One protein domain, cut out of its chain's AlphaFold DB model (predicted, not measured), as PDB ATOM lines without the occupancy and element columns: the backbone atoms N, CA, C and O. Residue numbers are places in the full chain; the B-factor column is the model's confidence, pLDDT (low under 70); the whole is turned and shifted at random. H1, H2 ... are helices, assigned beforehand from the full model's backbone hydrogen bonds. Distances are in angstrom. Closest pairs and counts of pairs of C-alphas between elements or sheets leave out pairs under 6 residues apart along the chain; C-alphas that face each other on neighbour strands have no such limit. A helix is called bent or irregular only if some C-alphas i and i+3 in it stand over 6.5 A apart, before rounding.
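AT A GLANCE: This is residues 7 to 137 of the 372 residues of an uncharacterized protein of fungal sp. No.14919 (UniProt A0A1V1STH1). Two crossed layers of helices make this domain: H1, H3 and H4 stand in a row, and they run across a second layer of H5 and H2, with H5 in the core under H3 and H4. H2, the longest helix, runs opposite to H5 and overlaps it only in part, while the short H6 is set off at one side after a long loop, residues 110 to 129. The 131 printed residues include six named helices, H1 to H6 in order along the chain, and no named strand; the class is all helix. The whole is compact, with a radius of gyration of the C-alphas of 14.8 A, and rounded, with spans of 40 by 31 by 31 A.

HOW THE PARTS SIT: H1, residues 11 to 21, touches H3, residues 61 to 74, at a shallow tilt of 29 degrees, the same way; their closest C-alphas are those of Asn 20 and Arg 69, 5.8 A apart. H2, residues 32 to 51, is close to H1 but not clearly touching, its closest C-alphas being those of Arg 11 and His 32, 7.7 A apart. H5, residues 94 to 109, is the hub, touching H2, H3 and H4, residues 79 to 86. H3 and H5 touch about perpendicular, at 86 degrees, with the C-alphas of Ile 68 and Ala 104 closest at 5.4 A. H4 touches residues 94 to 101 of H5, about perpendicular at 77 degrees; the closest C-alphas, of Ile 83 and Ser 98, are 6.3 A apart. H2 and H5 only just touch, with 3 pairs of C-alphas within 8 A, the closest those of Ile 42 and Ile 107 at 6.2 A; they run opposite ways at a shallow tilt of 16 degrees. H6, residues 130 to 135, touches no helix; it is close to H4 but not clearly touching, with the C-alphas of Lys 79 and Leu 130 closest at 7.1 A. Every O i to N i+4 pair is within hydrogen-bond range in H3, H4, H5 and H6, against 6 of 7 in H1 and 12 of 16 in H2.

IN THESE COORDINATES: H1 begins at C-alpha 11, (94.432, 10.367, 92.167), and is 15.7 A long. H2 is 27.5 A long; it has a kink of 32 degrees near residue 39 and is irregular, with C-alphas 34 and 37 7.1 A apart. H3 is 20.0 A long, H4 10.6 A. H5, 22.1 A long, begins at C-alpha 94, (83.000, 27.770, 64.017). H6 ends at C-alpha 135, (89.817, 42.373, 83.039), and is 8.7 A long.

THE WHOLE: The two C-alphas farthest apart are those of Asp 28 and Gly 91, 42.8 A. The printed part has no cut. The link from H5 to H6 is long, 20 residues, and that from H3 to H4 is tight. The mean pLDDT of the printed part is 87.9; residues 88 to 91 and 115 to 120 are under 70.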
ATOM      1  N   LEU A   7      85.702  13.584  89.753       90.56
ATOM      2  CA  LEU A   7      85.679  13.244  91.175       90.56
ATOM      3  C   LEU A   7      85.902  11.741  91.436       90.56
ATOM      4  O   LEU A   7      86.510  11.390  92.446       90.56
ATOM      5  N   ASN A   8      85.469  10.877  90.514       90.69
ATOM      6  CA  ASN A   8      85.582   9.418  90.629       90.69
ATOM      7  C   ASN A   8      86.845   8.856  89.954       90.69
ATOM      8  O   ASN A   8      87.107   7.656  90.056       90.69
ATOM      9  N   ARG A   9      87.621   9.693  89.252       92.25
ATOM     10  CA  ARG A   9      88.896   9.292  88.642       92.25
ATOM     11  C   ARG A   9      89.960   9.025  89.711       92.25
ATOM     12  O   ARG A   9      89.881   9.502  90.844       92.25
ATOM     13  N   THR A  10      90.986   8.262  89.338       93.19
ATOM     14  CA  THR A  10      92.120   7.969  90.228       93.19
ATOM     15  C   THR A  10      92.875   9.248  90.603       93.19
ATOM     16  O   THR A  10      92.872  10.228  89.856       93.19
ATOM     17  N   ARG A  11      93.592   9.232  91.737       92.88
ATOM     18  CA  ARG A  11      94.432  10.367  92.167       92.88
ATOM     19  C   ARG A  11      95.401  10.816  91.067       92.88
ATOM     20  O   ARG A  11      95.551  12.012  90.860       92.88
ATOM     21  N   ALA A  12      96.023   9.875  90.354       92.56
ATOM     22  CA  ALA A  12      96.960  10.181  89.272       92.56
ATOM     23  C   ALA A  12      96.285  10.959  88.129       92.56
ATOM     24  O   ALA A  12      96.783  12.004  87.727       92.56
ATOM     25  N   GLN A  13      95.105  10.514  87.688       92.75
ATOM     26  CA  GLN A  13      94.324  11.195  86.649       92.75
ATOM     27  C   GLN A  13      93.818  12.573  87.104       92.75
ATOM     28  O   GLN A  13      93.792  13.520  86.322       92.75
ATOM     29  N   GLN A  14      93.424  12.707  88.373       94.62
ATOM     30  CA  GLN A  14      93.040  13.998  88.949       94.62
ATOM     31  C   GLN A  14      94.215  14.980  88.941       94.62
ATOM     32  O   GLN A  14      94.060  16.118  88.506       94.62
ATOM     33  N   VAL A  15      95.396  14.537  89.378       94.00
ATOM     34  CA  VAL A  15      96.622  15.348  89.353       94.00
ATOM     35  C   VAL A  15      97.002  15.724  87.922       94.00
ATOM     36  O   VAL A  15      97.347  16.875  87.672       94.00
ATOM     37  N   GLU A  16      96.913  14.789  86.979       93.94
ATOM     38  CA  GLU A  16      97.186  15.047  85.565       93.94
ATOM     39  C   GLU A  16      96.257  16.126  85.000       93.94
ATOM     40  O   GLU A  16      96.725  17.077  84.371       93.94
ATOM     41  N   PHE A  17      94.956  16.056  85.292       94.06
ATOM     42  CA  PHE A  17      94.024  17.112  84.907       94.06
ATOM     43  C   PHE A  17      94.406  18.463  85.532       94.06
ATOM     44  O   PHE A  17      94.487  19.467  84.828       94.06
ATOM     45  N   ILE A  18      94.709  18.499  86.832       94.62
ATOM     46  CA  ILE A  18      95.134  19.728  87.519       94.62
ATOM     47  C   ILE A  18      96.422  20.302  86.912       94.62
ATOM     48  O   ILE A  18      96.517  21.518  86.770       94.62
ATOM     49  N   ARG A  19      97.367  19.467  86.459       94.06
ATOM     50  CA  ARG A  19      98.576  19.907  85.734       94.06
ATOM     51  C   ARG A  19      98.273  20.557  84.381       94.06
ATOM     52  O   ARG A  19      99.061  21.369  83.895       94.06
ATOM     53  N   ASN A  20      97.124  20.260  83.770       92.62
ATOM     54  CA  ASN A  20      96.679  20.984  82.578       92.62
ATOM     55  C   ASN A  20      96.251  22.419  82.890       92.62
ATOM     56  O   ASN A  20      96.372  23.270  82.014       92.62
ATOM     57  N   ILE A  21      95.835  22.704  84.124       93.12
ATOM     58  CA  ILE A  21      95.570  24.066  84.594       93.12
ATOM     59  C   ILE A  21      96.871  24.703  85.109       93.12
ATOM     60  O   ILE A  21      97.295  25.723  84.573       93.12
ATOM     61  N   TRP A  22      97.542  24.052  86.066       93.81
ATOM     62  CA  TRP A  22      98.773  24.507  86.726       93.81
ATOM     63  C   TRP A  22      99.920  23.497  86.514       93.81
ATOM     64  O   TRP A  22     100.068  22.572  87.316       93.81
ATOM     65  N   PRO A  23     100.761  23.627  85.469       92.75
ATOM     66  CA  PRO A  23     101.816  22.654  85.145       92.75
ATOM     67  C   PRO A  23     102.839  22.468  86.249       92.75
ATOM     68  O   PRO A  23     103.368  21.376  86.436       92.75
ATOM     69  N   SER A  24     103.114  23.555  86.962       90.69
ATOM     70  CA  SER A  24     104.170  23.637  87.965       90.69
ATOM     71  C   SER A  24     103.764  23.025  89.308       90.69
ATOM     72  O   SER A  24     104.555  23.032  90.248       90.69
ATOM     73  N   ILE A  25     102.541  22.495  89.426       90.12
ATOM     74  CA  ILE A  25     102.064  21.932  90.683       90.12
ATOM     75  C   ILE A  25     102.772  20.612  91.022       90.12
ATOM     76  O   ILE A  25     102.752  19.631  90.268       90.12
ATOM     77  N   SER A  26     103.380  20.575  92.207       88.25
ATOM     78  CA  SER A  26     103.939  19.344  92.771       88.25
ATOM     79  C   SER A  26     102.832  18.369  93.184       88.25
ATOM     80  O   SER A  26     101.770  18.786  93.649       88.25
ATOM     81  N   GLU A  27     103.105  17.067  93.099       86.94
ATOM     82  CA  GLU A  27     102.178  16.027  93.567       86.94
ATOM     83  C   GLU A  27     101.900  16.084  95.074       86.94
ATOM     84  O   GLU A  27     100.811  15.702  95.503       86.94
ATOM     85  N   ASP A  28     102.843  16.588  95.868       86.25
ATOM     86  CA  ASP A  28     102.709  16.691  97.327       86.25
ATOM     87  C   ASP A  28     101.771  17.830  97.750       86.25
ATOM     88  O   ASP A  28     101.046  17.724  98.743       86.25
ATOM     89  N   ALA A  29     101.713  18.898  96.948       85.12
ATOM     90  CA  ALA A  29     100.773  20.001  97.139       85.12
ATOM     91  C   ALA A  29      99.316  19.603  96.827       85.12
ATOM     92  O   ALA A  29      98.382  20.330  97.174       85.12
ATOM     93  N   PHE A  30      99.093  18.457  96.176       90.25
ATOM     94  CA  PHE A  30      97.755  17.988  95.840       90.25
ATOM     95  C   PHE A  30      97.096  17.247  97.009       90.25
ATOM     96  O   PHE A  30      97.443  16.108  97.339       90.25
ATOM     97  N   GLN A  31      96.067  17.877  97.575       91.06
ATOM     98  CA  GLN A  31      95.215  17.317  98.621       91.06
ATOM     99  C   GLN A  31      93.781  17.181  98.103       91.06
ATOM    100  O   GLN A  31      93.096  18.181  97.909       91.06
ATOM    101  N   HIS A  32      93.307  15.948  97.891       89.75
ATOM    102  CA  HIS A  32      92.022  15.672  97.224       89.75
ATOM    103  C   HIS A  32      90.846  16.482  97.799       89.75
ATOM    104  O   HIS A  32      90.049  17.046  97.054       89.75
ATOM    105  N   GLU A  33      90.761  16.598  99.123       90.12
ATOM    106  CA  GLU A  33      89.696  17.341  99.804       90.12
ATOM    107  C   GLU A  33      89.639  18.836  99.439       90.12
ATOM    108  O   GLU A  33      88.548  19.404  99.424       90.12
ATOM    109  N   ASP A  34      90.777  19.472  99.136       91.00
ATOM    110  CA  ASP A  34      90.813  20.882  98.725       91.00
ATOM    111  C   ASP A  34      90.298  21.067  97.293       91.00
ATOM    112  O   ASP A  34      89.637  22.061  96.997       91.00
ATOM    113  N   TYR A  35      90.517  20.076  96.423       93.62
ATOM    114  CA  TYR A  35      90.097  20.104  95.017       93.62
ATOM    115  C   TYR A  35      88.709  19.502  94.775       93.62
ATOM    116  O   TYR A  35      88.101  19.761  93.739       93.62
ATOM    117  N   ALA A  36      88.155  18.742  95.722       93.25
ATOM    118  CA  ALA A  36      86.890  18.024  95.549       93.25
ATOM    119  C   ALA A  36      85.700  18.926  95.166       93.25
ATOM    120  O   ALA A  36      84.734  18.456  94.564       93.25
ATOM    121  N   ARG A  37      85.725  20.211  95.545       93.12
ATOM    122  CA  ARG A  37      84.709  21.200  95.137       93.12
ATOM    123  C   ARG A  37      84.919  21.680  93.707       93.12
ATOM    124  O   ARG A  37      83.956  21.702  92.947       93.12
ATOM    125  N   LEU A  38      86.163  21.969  93.337       94.00
ATOM    126  CA  LEU A  38      86.534  22.325  91.970       94.00
ATOM    127  C   LEU A  38      86.197  21.188  90.995       94.00
ATOM    128  O   LEU A  38      85.603  21.429  89.952       94.00
ATOM    129  N   PHE A  39      86.473  19.936  91.366       95.19
ATOM    130  CA  PHE A  39      86.103  18.775  90.551       95.19
ATOM    131  C   PHE A  39      84.595  18.632  90.371       95.19
ATOM    132  O   PHE A  39      84.143  18.375  89.265       95.19
ATOM    133  N   ARG A  40      83.797  18.885  91.415       94.44
ATOM    134  CA  ARG A  40      82.330  18.894  91.290       94.44
ATOM    135  C   ARG A  40      81.816  20.002  90.380       94.44
ATOM    136  O   ARG A  40      80.833  19.788  89.673       94.44
ATOM    137  N   PHE A  41      82.455  21.168  90.404       93.50
ATOM    138  CA  PHE A  41      82.175  22.239  89.453       93.50
ATOM    139  C   PHE A  41      82.459  21.774  88.019       93.50
ATOM    140  O   PHE A  41      81.561  21.830  87.185       93.50
ATOM    141  N   ILE A  42      83.652  21.230  87.766       93.81
ATOM    142  CA  ILE A  42      84.052  20.711  86.451       93.81
ATOM    143  C   ILE A  42      83.083  19.630  85.975       93.81
ATOM    144  O   ILE A  42      82.571  19.720  84.867       93.81
ATOM    145  N   ASP A  43      82.766  18.648  86.818       93.25
ATOM    146  CA  ASP A  43      81.842  17.562  86.482       93.25
ATOM    147  C   ASP A  43      80.457  18.085  86.094       93.25
ATOM    148  O   ASP A  43      79.824  17.560  85.180       93.25
ATOM    149  N   ARG A  44      79.986  19.145  86.759       91.81
ATOM    150  CA  ARG A  44      78.715  19.786  86.423       91.81
ATOM    151  C   ARG A  44      78.776  20.497  85.072       91.81
ATOM    152  O   ARG A  44      77.872  20.305  84.267       91.81
ATOM    153  N   GLU A  45      79.832  21.260  84.800       90.00
ATOM    154  CA  GLU A  45      80.015  21.913  83.496       90.00
ATOM    155  C   GLU A  45      80.177  20.877  82.366       90.00
ATOM    156  O   GLU A  45      79.598  21.022  81.291       90.00
ATOM    157  N   MET A  46      80.860  19.760  82.631       90.12
ATOM    158  CA  MET A  46      80.993  18.649  81.685       90.12
ATOM    159  C   MET A  46      79.686  17.883  81.461       90.12
ATOM    160  O   MET A  46      79.477  17.354  80.372       90.12
ATOM    161  N   ASN A  47      78.784  17.816  82.441       88.94
ATOM    162  CA  ASN A  47      77.463  17.218  82.233       88.94
ATOM    163  C   ASN A  47      76.591  18.075  81.306       88.94
ATOM    164  O   ASN A  47      75.900  17.516  80.456       88.94
ATOM    165  N   ASN A  48      76.706  19.407  81.376       82.44
ATOM    166  CA  ASN A  48      75.998  20.310  80.462       82.44
ATOM    167  C   ASN A  48      76.366  20.038  78.989       82.44
ATOM    168  O   ASN A  48      75.516  20.149  78.106       82.44
ATOM    169  N   THR A  49      77.610  19.637  78.696       84.12
ATOM    170  CA  THR A  49      78.004  19.310  77.309       84.12
ATOM    171  C   THR A  49      77.358  18.040  76.780       84.12
ATOM    172  O   THR A  49      77.157  17.912  75.574       84.12
ATOM    173  N   LYS A  50      77.021  17.103  77.671       81.81
ATOM    174  CA  LYS A  50      76.382  15.829  77.323       81.81
ATOM    175  C   LYS A  50      74.886  15.993  77.103       81.81
ATOM    176  O   LYS A  50      74.327  15.298  76.262       81.81
ATOM    177  N   GLU A  51      74.252  16.911  77.830       83.75
ATOM    178  CA  GLU A  51      72.847  17.276  77.609       83.75
ATOM    179  C   GLU A  51      72.642  17.959  76.249       83.75
ATOM    180  O   GLU A  51      71.598  17.789  75.619       83.75
ATOM    181  N   TYR A  52      73.663  18.670  75.757       84.19
ATOM    182  CA  TYR A  52      73.612  19.407  74.496       84.19
ATOM    183  C   TYR A  52      74.770  19.038  73.550       84.19
ATOM    184  O   TYR A  52      75.621  19.885  73.257       84.19
ATOM    185  N   PRO A  53      74.804  17.803  73.015       80.94
ATOM    186  CA  PRO A  53      75.956  17.282  72.278       80.94
ATOM    187  C   PRO A  53      76.236  18.031  70.968       80.94
ATOM    188  O   PRO A  53      77.368  18.092  70.520       80.94
ATOM    189  N   THR A  54      75.231  18.661  70.361       84.00
ATOM    190  CA  THR A  54      75.412  19.451  69.131       84.00
ATOM    191  C   THR A  54      76.017  20.835  69.376       84.00
ATOM    192  O   THR A  54      76.394  21.508  68.421       84.00
ATOM    193  N   ARG A  55      76.094  21.293  70.635       83.44
ATOM    194  CA  ARG A  55      76.591  22.635  70.980       83.44
ATOM    195  C   ARG A  55      78.103  22.696  71.183       83.44
ATOM    196  O   ARG A  55      78.652  23.792  71.136       83.44
ATOM    197  N   TYR A  56      78.751  21.560  71.425       84.94
ATOM    198  CA  TYR A  56      80.168  21.475  71.777       84.94
ATOM    199  C   TYR A  56      80.858  20.450  70.885       84.94
ATOM    200  O   TYR A  56      80.239  19.473  70.482       84.94
ATOM    201  N   SER A  57      82.134  20.662  70.564       81.19
ATOM    202  CA  SER A  57      82.900  19.706  69.756       81.19
ATOM    203  C   SER A  57      83.455  18.567  70.606       81.19
ATOM    204  O   SER A  57      83.768  17.506  70.070       81.19
ATOM    205  N   LYS A  58      83.606  18.803  71.917       82.12
ATOM    206  CA  LYS A  58      84.258  17.914  72.879       82.12
ATOM    207  C   LYS A  58      83.347  17.613  74.066       82.12
ATOM    208  O   LYS A  58      82.650  18.499  74.560       82.12
ATOM    209  N   HIS A  59      83.392  16.367  74.540       84.06
ATOM    210  CA  HIS A  59      82.499  15.871  75.599       84.06
ATOM    211  C   HIS A  59      83.220  15.079  76.700       84.06
ATOM    212  O   HIS A  59      82.592  14.690  77.691       84.06
ATOM    213  N   SER A  60      84.524  14.830  76.544       88.69
ATOM    214  CA  SER A  60      85.359  14.204  77.569       88.69
ATOM    215  C   SER A  60      86.223  15.232  78.303       88.69
ATOM    216  O   SER A  60      86.519  16.314  77.793       88.69
ATOM    217  N   ILE A  61      86.619  14.887  79.529       89.31
ATOM    218  CA  ILE A  61      87.463  15.742  80.374       89.31
ATOM    219  C   ILE A  61      88.839  15.956  79.728       89.31
ATOM    220  O   ILE A  61      89.367  17.066  79.769       89.31
ATOM    221  N   ASP A  62      89.398  14.917  79.106       90.00
ATOM    222  CA  ASP A  62      90.746  14.955  78.529       90.00
ATOM    223  C   ASP A  62      90.796  15.838  77.277       90.00
ATOM    224  O   ASP A  62      91.709  16.645  77.123       90.00
ATOM    225  N   GLU A  63      89.761  15.787  76.437       90.06
ATOM    226  CA  GLU A  63      89.644  16.675  75.276       90.06
ATOM    227  C   GLU A  63      89.492  18.147  75.680       90.06
ATOM    228  O   GLU A  63      90.075  19.028  75.051       90.06
ATOM    229  N   ILE A  64      88.732  18.442  76.740       92.12
ATOM    230  CA  ILE A  64      88.625  19.815  77.254       92.12
ATOM    231  C   ILE A  64      89.948  20.270  77.880       92.12
ATOM    232  O   ILE A  64      90.324  21.434  77.730       92.12
ATOM    233  N   ALA A  65      90.703  19.371  78.516       93.38
ATOM    234  CA  ALA A  65      92.025  19.688  79.048       93.38
ATOM    235  C   ALA A  65      93.012  20.136  77.951       93.38
ATOM    236  O   ALA A  65      93.848  21.008  78.201       93.38
ATOM    237  N   GLU A  66      92.895  19.613  76.724       92.44
ATOM    238  CA  GLU A  66      93.676  20.086  75.571       92.44
ATOM    239  C   GLU A  66      93.342  21.537  75.203       92.44
ATOM    240  O   GLU A  66      94.255  22.335  74.979       92.44
ATOM    241  N   TYR A  67      92.056  21.902  75.208       92.94
ATOM    242  CA  TYR A  67      91.612  23.279  74.965       92.94
ATOM    243  C   TYR A  67      92.076  24.226  76.077       92.94
ATOM    244  O   TYR A  67      92.534  25.330  75.790       92.94
ATOM    245  N   ILE A  68      92.036  23.797  77.343       94.88
ATOM    246  CA  ILE A  68      92.579  24.575  78.469       94.88
ATOM    247  C   ILE A  68      94.078  24.827  78.268       94.88
ATOM    248  O   ILE A  68      94.545  25.960  78.391       94.88
ATOM    249  N   ARG A  69      94.837  23.789  77.897       93.94
ATOM    250  CA  ARG A  69      96.277  23.901  77.627       93.94
ATOM    251  C   ARG A  69      96.558  24.872  76.480       93.94
ATOM    252  O   ARG A  69      97.476  25.686  76.585       93.94
ATOM    253  N   PHE A  70      95.761  24.807  75.414       93.19
ATOM    254  CA  PHE A  70      95.844  25.743  74.297       93.19
ATOM    255  C   PHE A  70      95.574  27.183  74.741       93.19
ATOM    256  O   PHE A  70      96.379  28.067  74.441       93.19
ATOM    257  N   LEU A  71      94.486  27.422  75.479       93.44
ATOM    258  CA  LEU A  71      94.118  28.751  75.962       93.44
ATOM    259  C   LEU A  71      95.205  29.334  76.866       93.44
ATOM    260  O   LEU A  71      95.606  30.474  76.667       93.44
ATOM    261  N   ARG A  72      95.775  28.543  77.780       93.00
ATOM    262  CA  ARG A  72      96.881  28.997  78.637       93.00
ATOM    263  C   ARG A  72      98.110  29.439  77.845       93.00
ATOM    264  O   ARG A  72      98.773  30.397  78.216       93.00
ATOM    265  N   GLN A  73      98.424  28.761  76.747       91.81
ATOM    266  CA  GLN A  73      99.563  29.129  75.901       91.81
ATOM    267  C   GLN A  73      99.270  30.319  74.973       91.81
ATOM    268  O   GLN A  73     100.202  30.880  74.403       91.81
ATOM    269  N   ASN A  74      97.997  30.684  74.780       91.56
ATOM    270  CA  ASN A  74      97.568  31.627  73.746       91.56
ATOM    271  C   ASN A  74      96.480  32.611  74.229       91.56
ATOM    272  O   ASN A  74      95.702  33.097  73.415       91.56
ATOM    273  N   TYR A  75      96.399  32.937  75.523       89.25
ATOM    274  CA  TYR A  75      95.302  33.759  76.077       89.25
ATOM    275  C   TYR A  75      95.276  35.209  75.565       89.25
ATOM    276  O   TYR A  75      94.271  35.901  75.717       89.25
ATOM    277  N   ILE A  76      96.378  35.658  74.958       90.44
ATOM    278  CA  ILE A  76      96.533  36.973  74.319       90.44
ATOM    279  C   ILE A  76      95.834  37.006  72.950       90.44
ATOM    280  O   ILE A  76      95.555  38.076  72.416       90.44
ATOM    281  N   TYR A  77      95.545  35.846  72.355       92.12
ATOM    282  CA  TYR A  77      94.876  35.796  71.061       92.12
ATOM    283  C   TYR A  77      93.439  36.267  71.174       92.12
ATOM    284  O   TYR A  77      92.744  35.955  72.145       92.12
ATOM    285  N   SER A  78      92.984  36.967  70.136       93.25
ATOM    286  CA  SER A  78      91.563  37.246  70.009       93.25
ATOM    287  C   SER A  78      90.784  35.945  69.844       93.25
ATOM    288  O   SER A  78      91.319  34.931  69.378       93.25
ATOM    289  N   LYS A  79      89.499  35.956  70.187       91.56
ATOM    290  CA  LYS A  79      88.660  34.768  70.022       91.56
ATOM    291  C   LYS A  79      88.641  34.257  68.583       91.56
ATOM    292  O   LYS A  79      88.797  33.058  68.362       91.56
ATOM    293  N   ALA A  80      88.540  35.154  67.601       91.38
ATOM    294  CA  ALA A  80      88.600  34.788  66.187       91.38
ATOM    295  C   ALA A  80      89.933  34.103  65.826       91.38
ATOM    296  O   ALA A  80      89.947  33.086  65.135       91.38
ATOM    297  N   GLN A  81      91.062  34.597  66.347       92.62
ATOM    298  CA  GLN A  81      92.371  33.965  66.148       92.62
ATOM    299  C   GLN A  81      92.452  32.582  66.811       92.62
ATOM    300  O   GLN A  81      92.986  31.644  66.217       92.62
ATOM    301  N   ALA A  82      91.906  32.443  68.023       90.94
ATOM    302  CA  ALA A  82      91.845  31.175  68.744       90.94
ATOM    303  C   ALA A  82      91.028  30.126  67.970       90.94
ATOM    304  O   ALA A  82      91.500  29.003  67.784       90.94
ATOM    305  N   ILE A  83      89.859  30.511  67.447       90.75
ATOM    306  CA  ILE A  83      89.004  29.669  66.598       90.75
ATOM    307  C   ILE A  83      89.758  29.232  65.339       90.75
ATOM    308  O   ILE A  83      89.814  28.040  65.041       90.75
ATOM    309  N   VAL A  84      90.369  30.174  64.609       89.69
ATOM    310  CA  VAL A  84      91.098  29.880  63.364       89.69
ATOM    311  C   VAL A  84      92.254  28.913  63.612       89.69
ATOM    312  O   VAL A  84      92.451  27.986  62.832       89.69
ATOM    313  N   LYS A  85      92.995  29.072  64.713       86.94
ATOM    314  CA  LYS A  85      94.123  28.191  65.042       86.94
ATOM    315  C   LYS A  85      93.681  26.791  65.475       86.94
ATOM    316  O   LYS A  85      94.380  25.825  65.181       86.94
ATOM    317  N   HIS A  86      92.524  26.671  66.128       81.69
ATOM    318  CA  HIS A  86      91.927  25.377  66.471       81.69
ATOM    319  C   HIS A  86      91.146  24.726  65.330       81.69
ATOM    320  O   HIS A  86      90.737  23.569  65.450       81.69
ATOM    321  N   ARG A  87      90.974  25.429  64.207       78.00
ATOM    322  CA  ARG A  87      90.395  24.896  62.978       78.00
ATOM    323  C   ARG A  87      91.384  23.939  62.305       78.00
ATOM    324  O   ARG A  87      91.904  24.194  61.225       78.00
ATOM    325  N   THR A  88      91.636  22.794  62.926       58.88
ATOM    326  CA  THR A  88      92.178  21.626  62.225       58.88
ATOM    327  C   THR A  88      91.145  21.204  61.192       58.88
ATOM    328  O   THR A  88      90.053  20.852  61.612       58.88
ATOM    329  N   SER A  89      91.468  21.331  59.899       51.50
ATOM    330  CA  SER A  89      90.996  20.659  58.657       51.50
ATOM    331  C   SER A  89      89.703  19.795  58.587       51.50
ATOM    332  O   SER A  89      89.482  19.153  57.567       51.50
ATOM    333  N   LEU A  90      88.831  19.755  59.594       57.78
ATOM    334  CA  LEU A  90      87.795  18.741  59.845       57.78
ATOM    335  C   LEU A  90      86.357  19.257  59.679       57.78
ATOM    336  O   LEU A  90      85.421  18.607  60.129       57.78
ATOM    337  N   GLY A  91      86.146  20.410  59.038       68.12
ATOM    338  CA  GLY A  91      84.794  20.883  58.690       68.12
ATOM    339  C   GLY A  91      83.855  21.154  59.878       68.12
ATOM    340  O   GLY A  91      82.652  21.266  59.674       68.12
ATOM    341  N   ILE A  92      84.384  21.248  61.103       79.69
ATOM    342  CA  ILE A  92      83.608  21.566  62.309       79.69
ATOM    343  C   ILE A  92      83.154  23.029  62.242       79.69
ATOM    344  O   ILE A  92      83.940  23.909  61.880       79.69
ATOM    345  N   ASP A  93      81.892  23.271  62.600       86.31
ATOM    346  CA  ASP A  93      81.295  24.605  62.673       86.31
ATOM    347  C   ASP A  93      82.061  25.502  63.667       86.31
ATOM    348  O   ASP A  93      82.383  25.110  64.794       86.31
ATOM    349  N   GLU A  94      82.337  26.728  63.239       87.50
ATOM    350  CA  GLU A  94      83.000  27.770  64.017       87.50
ATOM    351  C   GLU A  94      82.271  28.073  65.333       87.50
ATOM    352  O   GLU A  94      82.916  28.232  66.372       87.50
ATOM    353  N   HIS A  95      80.937  28.048  65.337       88.06
ATOM    354  CA  HIS A  95      80.148  28.261  66.548       88.06
ATOM    355  C   HIS A  95      80.356  27.154  67.588       88.06
ATOM    356  O   HIS A  95      80.370  27.422  68.790       88.06
ATOM    357  N   VAL A  96      80.562  25.914  67.141       89.25
ATOM    358  CA  VAL A  96      80.791  24.761  68.020       89.25
ATOM    359  C   VAL A  96      82.185  24.839  68.655       89.25
ATOM    360  O   VAL A  96      82.341  24.587  69.854       89.25
ATOM    361  N   ILE A  97      83.198  25.248  67.884       90.00
ATOM    362  CA  ILE A  97      84.552  25.505  68.405       90.00
ATOM    363  C   ILE A  97      84.516  26.662  69.408       90.00
ATOM    364  O   ILE A  97      85.043  26.525  70.510       90.00
ATOM    365  N   SER A  98      83.839  27.761  69.063       91.62
ATOM    366  CA  SER A  98      83.669  28.937  69.922       91.62
ATOM    367  C   SER A  98      83.099  28.573  71.294       91.62
ATOM    368  O   SER A  98      83.690  28.901  72.317       91.62
ATOM    369  N   ARG A  99      81.993  27.819  71.339       90.56
ATOM    370  CA  ARG A  99      81.378  27.391  72.609       90.56
ATOM    371  C   ARG A  99      82.255  26.437  73.412       90.56
ATOM    372  O   ARG A  99      82.234  26.456  74.639       90.56
ATOM    373  N   THR A 100      83.037  25.602  72.733       91.94
ATOM    374  CA  THR A 100      83.982  24.694  73.399       91.94
ATOM    375  C   THR A 100      85.148  25.470  74.019       91.94
ATOM    376  O   THR A 100      85.560  25.163  75.136       91.94
ATOM    377  N   LEU A 101      85.633  26.515  73.340       93.12
ATOM    378  CA  LEU A 101      86.621  27.448  73.886       93.12
ATOM    379  C   LEU A 101      86.066  28.218  75.091       93.12
ATOM    380  O   LEU A 101      86.750  28.314  76.105       93.12
ATOM    381  N   ASP A 102      84.825  28.703  75.017       92.88
ATOM    382  CA  ASP A 102      84.162  29.388  76.133       92.88
ATOM    383  C   ASP A 102      83.999  28.477  77.357       92.88
ATOM    384  O   ASP A 102      84.266  28.886  78.488       92.88
ATOM    385  N   LEU A 103      83.615  27.215  77.147       92.56
ATOM    386  CA  LEU A 103      83.536  26.220  78.213       92.56
ATOM    387  C   LEU A 103      84.912  25.949  78.835       92.56
ATOM    388  O   LEU A 103      85.040  25.927  80.059       92.56
ATOM    389  N   ALA A 104      85.941  25.754  78.007       94.19
ATOM    390  CA  ALA A 104      87.302  25.530  78.480       94.19
ATOM    391  C   ALA A 104      87.817  26.735  79.280       94.19
ATOM    392  O   ALA A 104      88.367  26.551  80.365       94.19
ATOM    393  N   ALA A 105      87.570  27.961  78.804       94.12
ATOM    394  CA  ALA A 105      87.862  29.189  79.537       94.12
ATOM    395  C   ALA A 105      87.082  29.247  80.857       94.12
ATOM    396  O   ALA A 105      87.655  29.568  81.895       94.12
ATOM    397  N   SER A 106      85.806  28.854  80.850       93.19
ATOM    398  CA  SER A 106      84.965  28.849  82.049       93.19
ATOM    399  C   SER A 106      85.463  27.887  83.119       93.19
ATOM    400  O   SER A 106      85.494  28.233  84.302       93.19
ATOM    401  N   ILE A 107      85.883  26.690  82.708       94.12
ATOM    402  CA  ILE A 107      86.462  25.684  83.596       94.12
ATOM    403  C   ILE A 107      87.828  26.144  84.111       94.12
ATOM    404  O   ILE A 107      88.082  26.088  85.315       94.12
ATOM    405  N   TRP A 108      88.690  26.625  83.214       94.69
ATOM    406  CA  TRP A 108      90.028  27.101  83.552       94.69
ATOM    407  C   TRP A 108      89.998  28.296  84.501       94.69
ATOM    408  O   TRP A 108      90.872  28.415  85.355       94.69
ATOM    409  N   LEU A 109      89.003  29.173  84.369       92.88
ATOM    410  CA  LEU A 109      88.963  30.444  85.083       92.88
ATOM    411  C   LEU A 109      87.951  30.496  86.221       92.88
ATOM    412  O   LEU A 109      87.880  31.494  86.940       92.88
ATOM    413  N   THR A 110      87.142  29.444  86.389       92.69
ATOM    414  CA  THR A 110      86.003  29.419  87.328       92.69
ATOM    415  C   THR A 110      85.168  30.701  87.219       92.69
ATOM    416  O   THR A 110      84.855  31.385  88.189       92.69
ATOM    417  N   THR A 111      84.915  31.115  85.984       89.31
ATOM    418  CA  THR A 111      84.213  32.352  85.643       89.31
ATOM    419  C   THR A 111      83.435  32.054  84.384       89.31
ATOM    420  O   THR A 111      84.036  31.625  83.409       89.31
ATOM    421  N   ARG A 112      82.113  32.229  84.378       87.81
ATOM    422  CA  ARG A 112      81.317  31.850  83.205       87.81
ATOM    423  C   ARG A 112      81.622  32.766  82.026       87.81
ATOM    424  O   ARG A 112      81.340  33.960  82.100       87.81
ATOM    425  N   VAL A 113      82.161  32.194  80.959       86.12
ATOM    426  CA  VAL A 113      82.397  32.826  79.660       86.12
ATOM    427  C   VAL A 113      81.357  32.287  78.686       86.12
ATOM    428  O   VAL A 113      81.123  31.082  78.649       86.12
ATOM    429  N   ASP A 114      80.702  33.168  77.933       81.25
ATOM    430  CA  ASP A 114      79.678  32.778  76.962       81.25
ATOM    431  C   ASP A 114      79.645  33.748  75.773       81.25
ATOM    432  O   ASP A 114      79.750  34.965  75.939       81.25
ATOM    433  N   THR A 115      79.466  33.205  74.568       61.50
ATOM    434  CA  THR A 115      79.261  33.972  73.336       61.50
ATOM    435  C   THR A 115      77.831  34.510  73.231       61.50
ATOM    436  O   THR A 115      77.616  35.548  72.617       61.50
ATOM    437  N   GLU A 116      76.828  33.839  73.807       63.19
ATOM    438  CA  GLU A 116      75.406  34.125  73.527       63.19
ATOM    439  C   GLU A 116      74.813  35.295  74.335       63.19
ATOM    440  O   GLU A 116      73.595  35.434  74.423       63.19
ATOM    441  N   MET A 117      75.657  36.153  74.926       59.22
ATOM    442  CA  MET A 117      75.239  37.297  75.754       59.22
ATOM    443  C   MET A 117      74.237  36.922  76.862       59.22
ATOM    444  O   MET A 117      73.378  37.725  77.243       59.22
ATOM    445  N   ALA A 118      74.332  35.706  77.405       62.19
ATOM    446  CA  ALA A 118      73.512  35.318  78.540       62.19
ATOM    447  C   ALA A 118      73.764  36.289  79.708       62.19
ATOM    448  O   ALA A 118      74.911  36.568  80.077       62.19
ATOM    449  N   LEU A 119      72.679  36.827  80.277       61.75
ATOM    450  CA  LEU A 119      72.725  37.753  81.407       61.75
ATOM    451  C   LEU A 119      73.623  37.192  82.513       61.75
ATOM    452  O   LEU A 119      73.337  36.151  83.104       61.75
ATOM    453  N   GLY A 120      74.707  37.912  82.800       68.38
ATOM    454  CA  GLY A 120      75.653  37.540  83.843       68.38
ATOM    455  C   GLY A 120      76.797  36.628  83.400       68.38
ATOM    456  O   GLY A 120      77.470  36.121  84.286       68.38
ATOM    457  N   CYS A 121      77.080  36.440  82.107       81.81
ATOM    458  CA  CYS A 121      78.307  35.801  81.594       81.81
ATOM    459  C   CYS A 121      79.359  36.837  81.155       81.81
ATOM    460  O   CYS A 121      79.044  38.015  81.007       81.81
ATOM    461  N   VAL A 122      80.629  36.434  81.064       84.44
ATOM    462  CA  VAL A 122      81.684  37.226  80.414       84.44
ATOM    463  C   VAL A 122      81.524  37.030  78.923       84.44
ATOM    464  O   VAL A 122      81.605  35.898  78.445       84.44
ATOM    465  N   THR A 123      81.299  38.115  78.195       88.94
ATOM    466  CA  THR A 123      81.220  38.053  76.740       88.94
ATOM    467  C   THR A 123      82.630  38.134  76.181       88.94
ATOM    468  O   THR A 123      83.272  39.178  76.249       88.94
ATOM    469  N   TRP A 124      83.141  37.008  75.679       90.69
ATOM    470  CA  TRP A 124      84.411  36.988  74.958       90.69
ATOM    471  C   TRP A 124      84.138  37.312  73.491       90.69
ATOM    472  O   TRP A 124      83.656  36.460  72.737       90.69
ATOM    473  N   GLU A 125      84.387  38.567  73.125       89.69
ATOM    474  CA  GLU A 125      84.108  39.107  71.795       89.69
ATOM    475  C   GLU A 125      85.113  38.601  70.741       89.69
ATOM    476  O   GLU A 125      86.283  38.366  71.061       89.69
ATOM    477  N   PRO A 126      84.721  38.482  69.454       89.88
ATOM    478  CA  PRO A 126      85.591  37.989  68.377       89.88
ATOM    479  C   PRO A 126      86.949  38.702  68.269       89.88
ATOM    480  O   PRO A 126      87.965  38.078  67.947       89.88
ATOM    481  N   ASN A 127      86.957  40.007  68.550       91.88
ATOM    482  CA  ASN A 127      88.107  40.895  68.378       91.88
ATOM    483  C   ASN A 127      88.893  41.146  69.670       91.88
ATOM    484  O   ASN A 127      89.908  41.836  69.631       91.88
ATOM    485  N   GLU A 128      88.452  40.592  70.798       92.19
ATOM    486  CA  GLU A 128      89.104  40.775  72.091       92.19
ATOM    487  C   GLU A 128      89.860  39.519  72.509       92.19
ATOM    488  O   GLU A 128      89.465  38.387  72.208       92.19
ATOM    489  N   SER A 129      90.968  39.722  73.216       92.94
ATOM    490  CA  SER A 129      91.645  38.630  73.912       92.94
ATOM    491  C   SER A 129      90.858  38.201  75.147       92.94
ATOM    492  O   SER A 129      90.157  39.008  75.763       92.94
ATOM    493  N   LEU A 130      91.014  36.939  75.550       91.44
ATOM    494  CA  LEU A 130      90.347  36.415  76.743       91.44
ATOM    495  C   LEU A 130      90.720  37.237  77.988       91.44
ATOM    496  O   LEU A 130      89.861  37.545  78.811       91.44
ATOM    497  N   GLN A 131      91.988  37.649  78.088       91.81
ATOM    498  CA  GLN A 131      92.473  38.523  79.155       91.81
ATOM    499  C   GLN A 131      91.708  39.851  79.214       91.81
ATOM    500  O   GLN A 131      91.199  40.208  80.274       91.81
ATOM    501  N   GLN A 132      91.588  40.558  78.087       91.75
ATOM    502  CA  GLN A 132      90.887  41.846  78.034       91.75
ATOM    503  C   GLN A 132      89.422  41.710  78.448       91.75
ATOM    504  O   GLN A 132      88.943  42.502  79.264       91.75
ATOM    505  N   SER A 133      88.730  40.684  77.943       91.19
ATOM    506  CA  SER A 133      87.326  40.466  78.283       91.19
ATOM    507  C   SER A 133      87.157  40.208  79.784       91.19
ATOM    508  O   SER A 133      86.273  40.798  80.399       91.19
ATOM    509  N   ILE A 134      88.038  39.430  80.424       90.50
ATOM    510  CA  ILE A 134      87.981  39.193  81.879       90.50
ATOM    511  C   ILE A 134      88.303  40.458  82.677       90.50
ATOM    512  O   ILE A 134      87.556  40.811  83.590       90.50
ATOM    513  N   GLU A 135      89.393  41.151  82.344       88.75
ATOM    514  CA  GLU A 135      89.817  42.373  83.039       88.75
ATOM    515  C   GLU A 135      88.734  43.455  82.992       88.75
ATOM    516  O   GLU A 135      88.525  44.175  83.969       88.75
ATOM    517  N   SER A 136      87.972  43.521  81.896       88.94
ATOM    518  CA  SER A 136      86.870  44.469  81.742       88.94
ATOM    519  C   SER A 136      85.764  44.317  82.800       88.94
ATOM    520  O   SER A 136      85.051  45.292  83.060       88.94
ATOM    521  N   HIS A 137      85.639  43.140  83.429       87.38
ATOM    522  CA  HIS A 137      84.672  42.857  84.494       87.38
ATOM    523  C   HIS A 137      85.192  43.153  85.905       87.38
ATOM    524  O   HIS A 137      84.388  43.277  86.828       87.38
TER     525      HIS A 137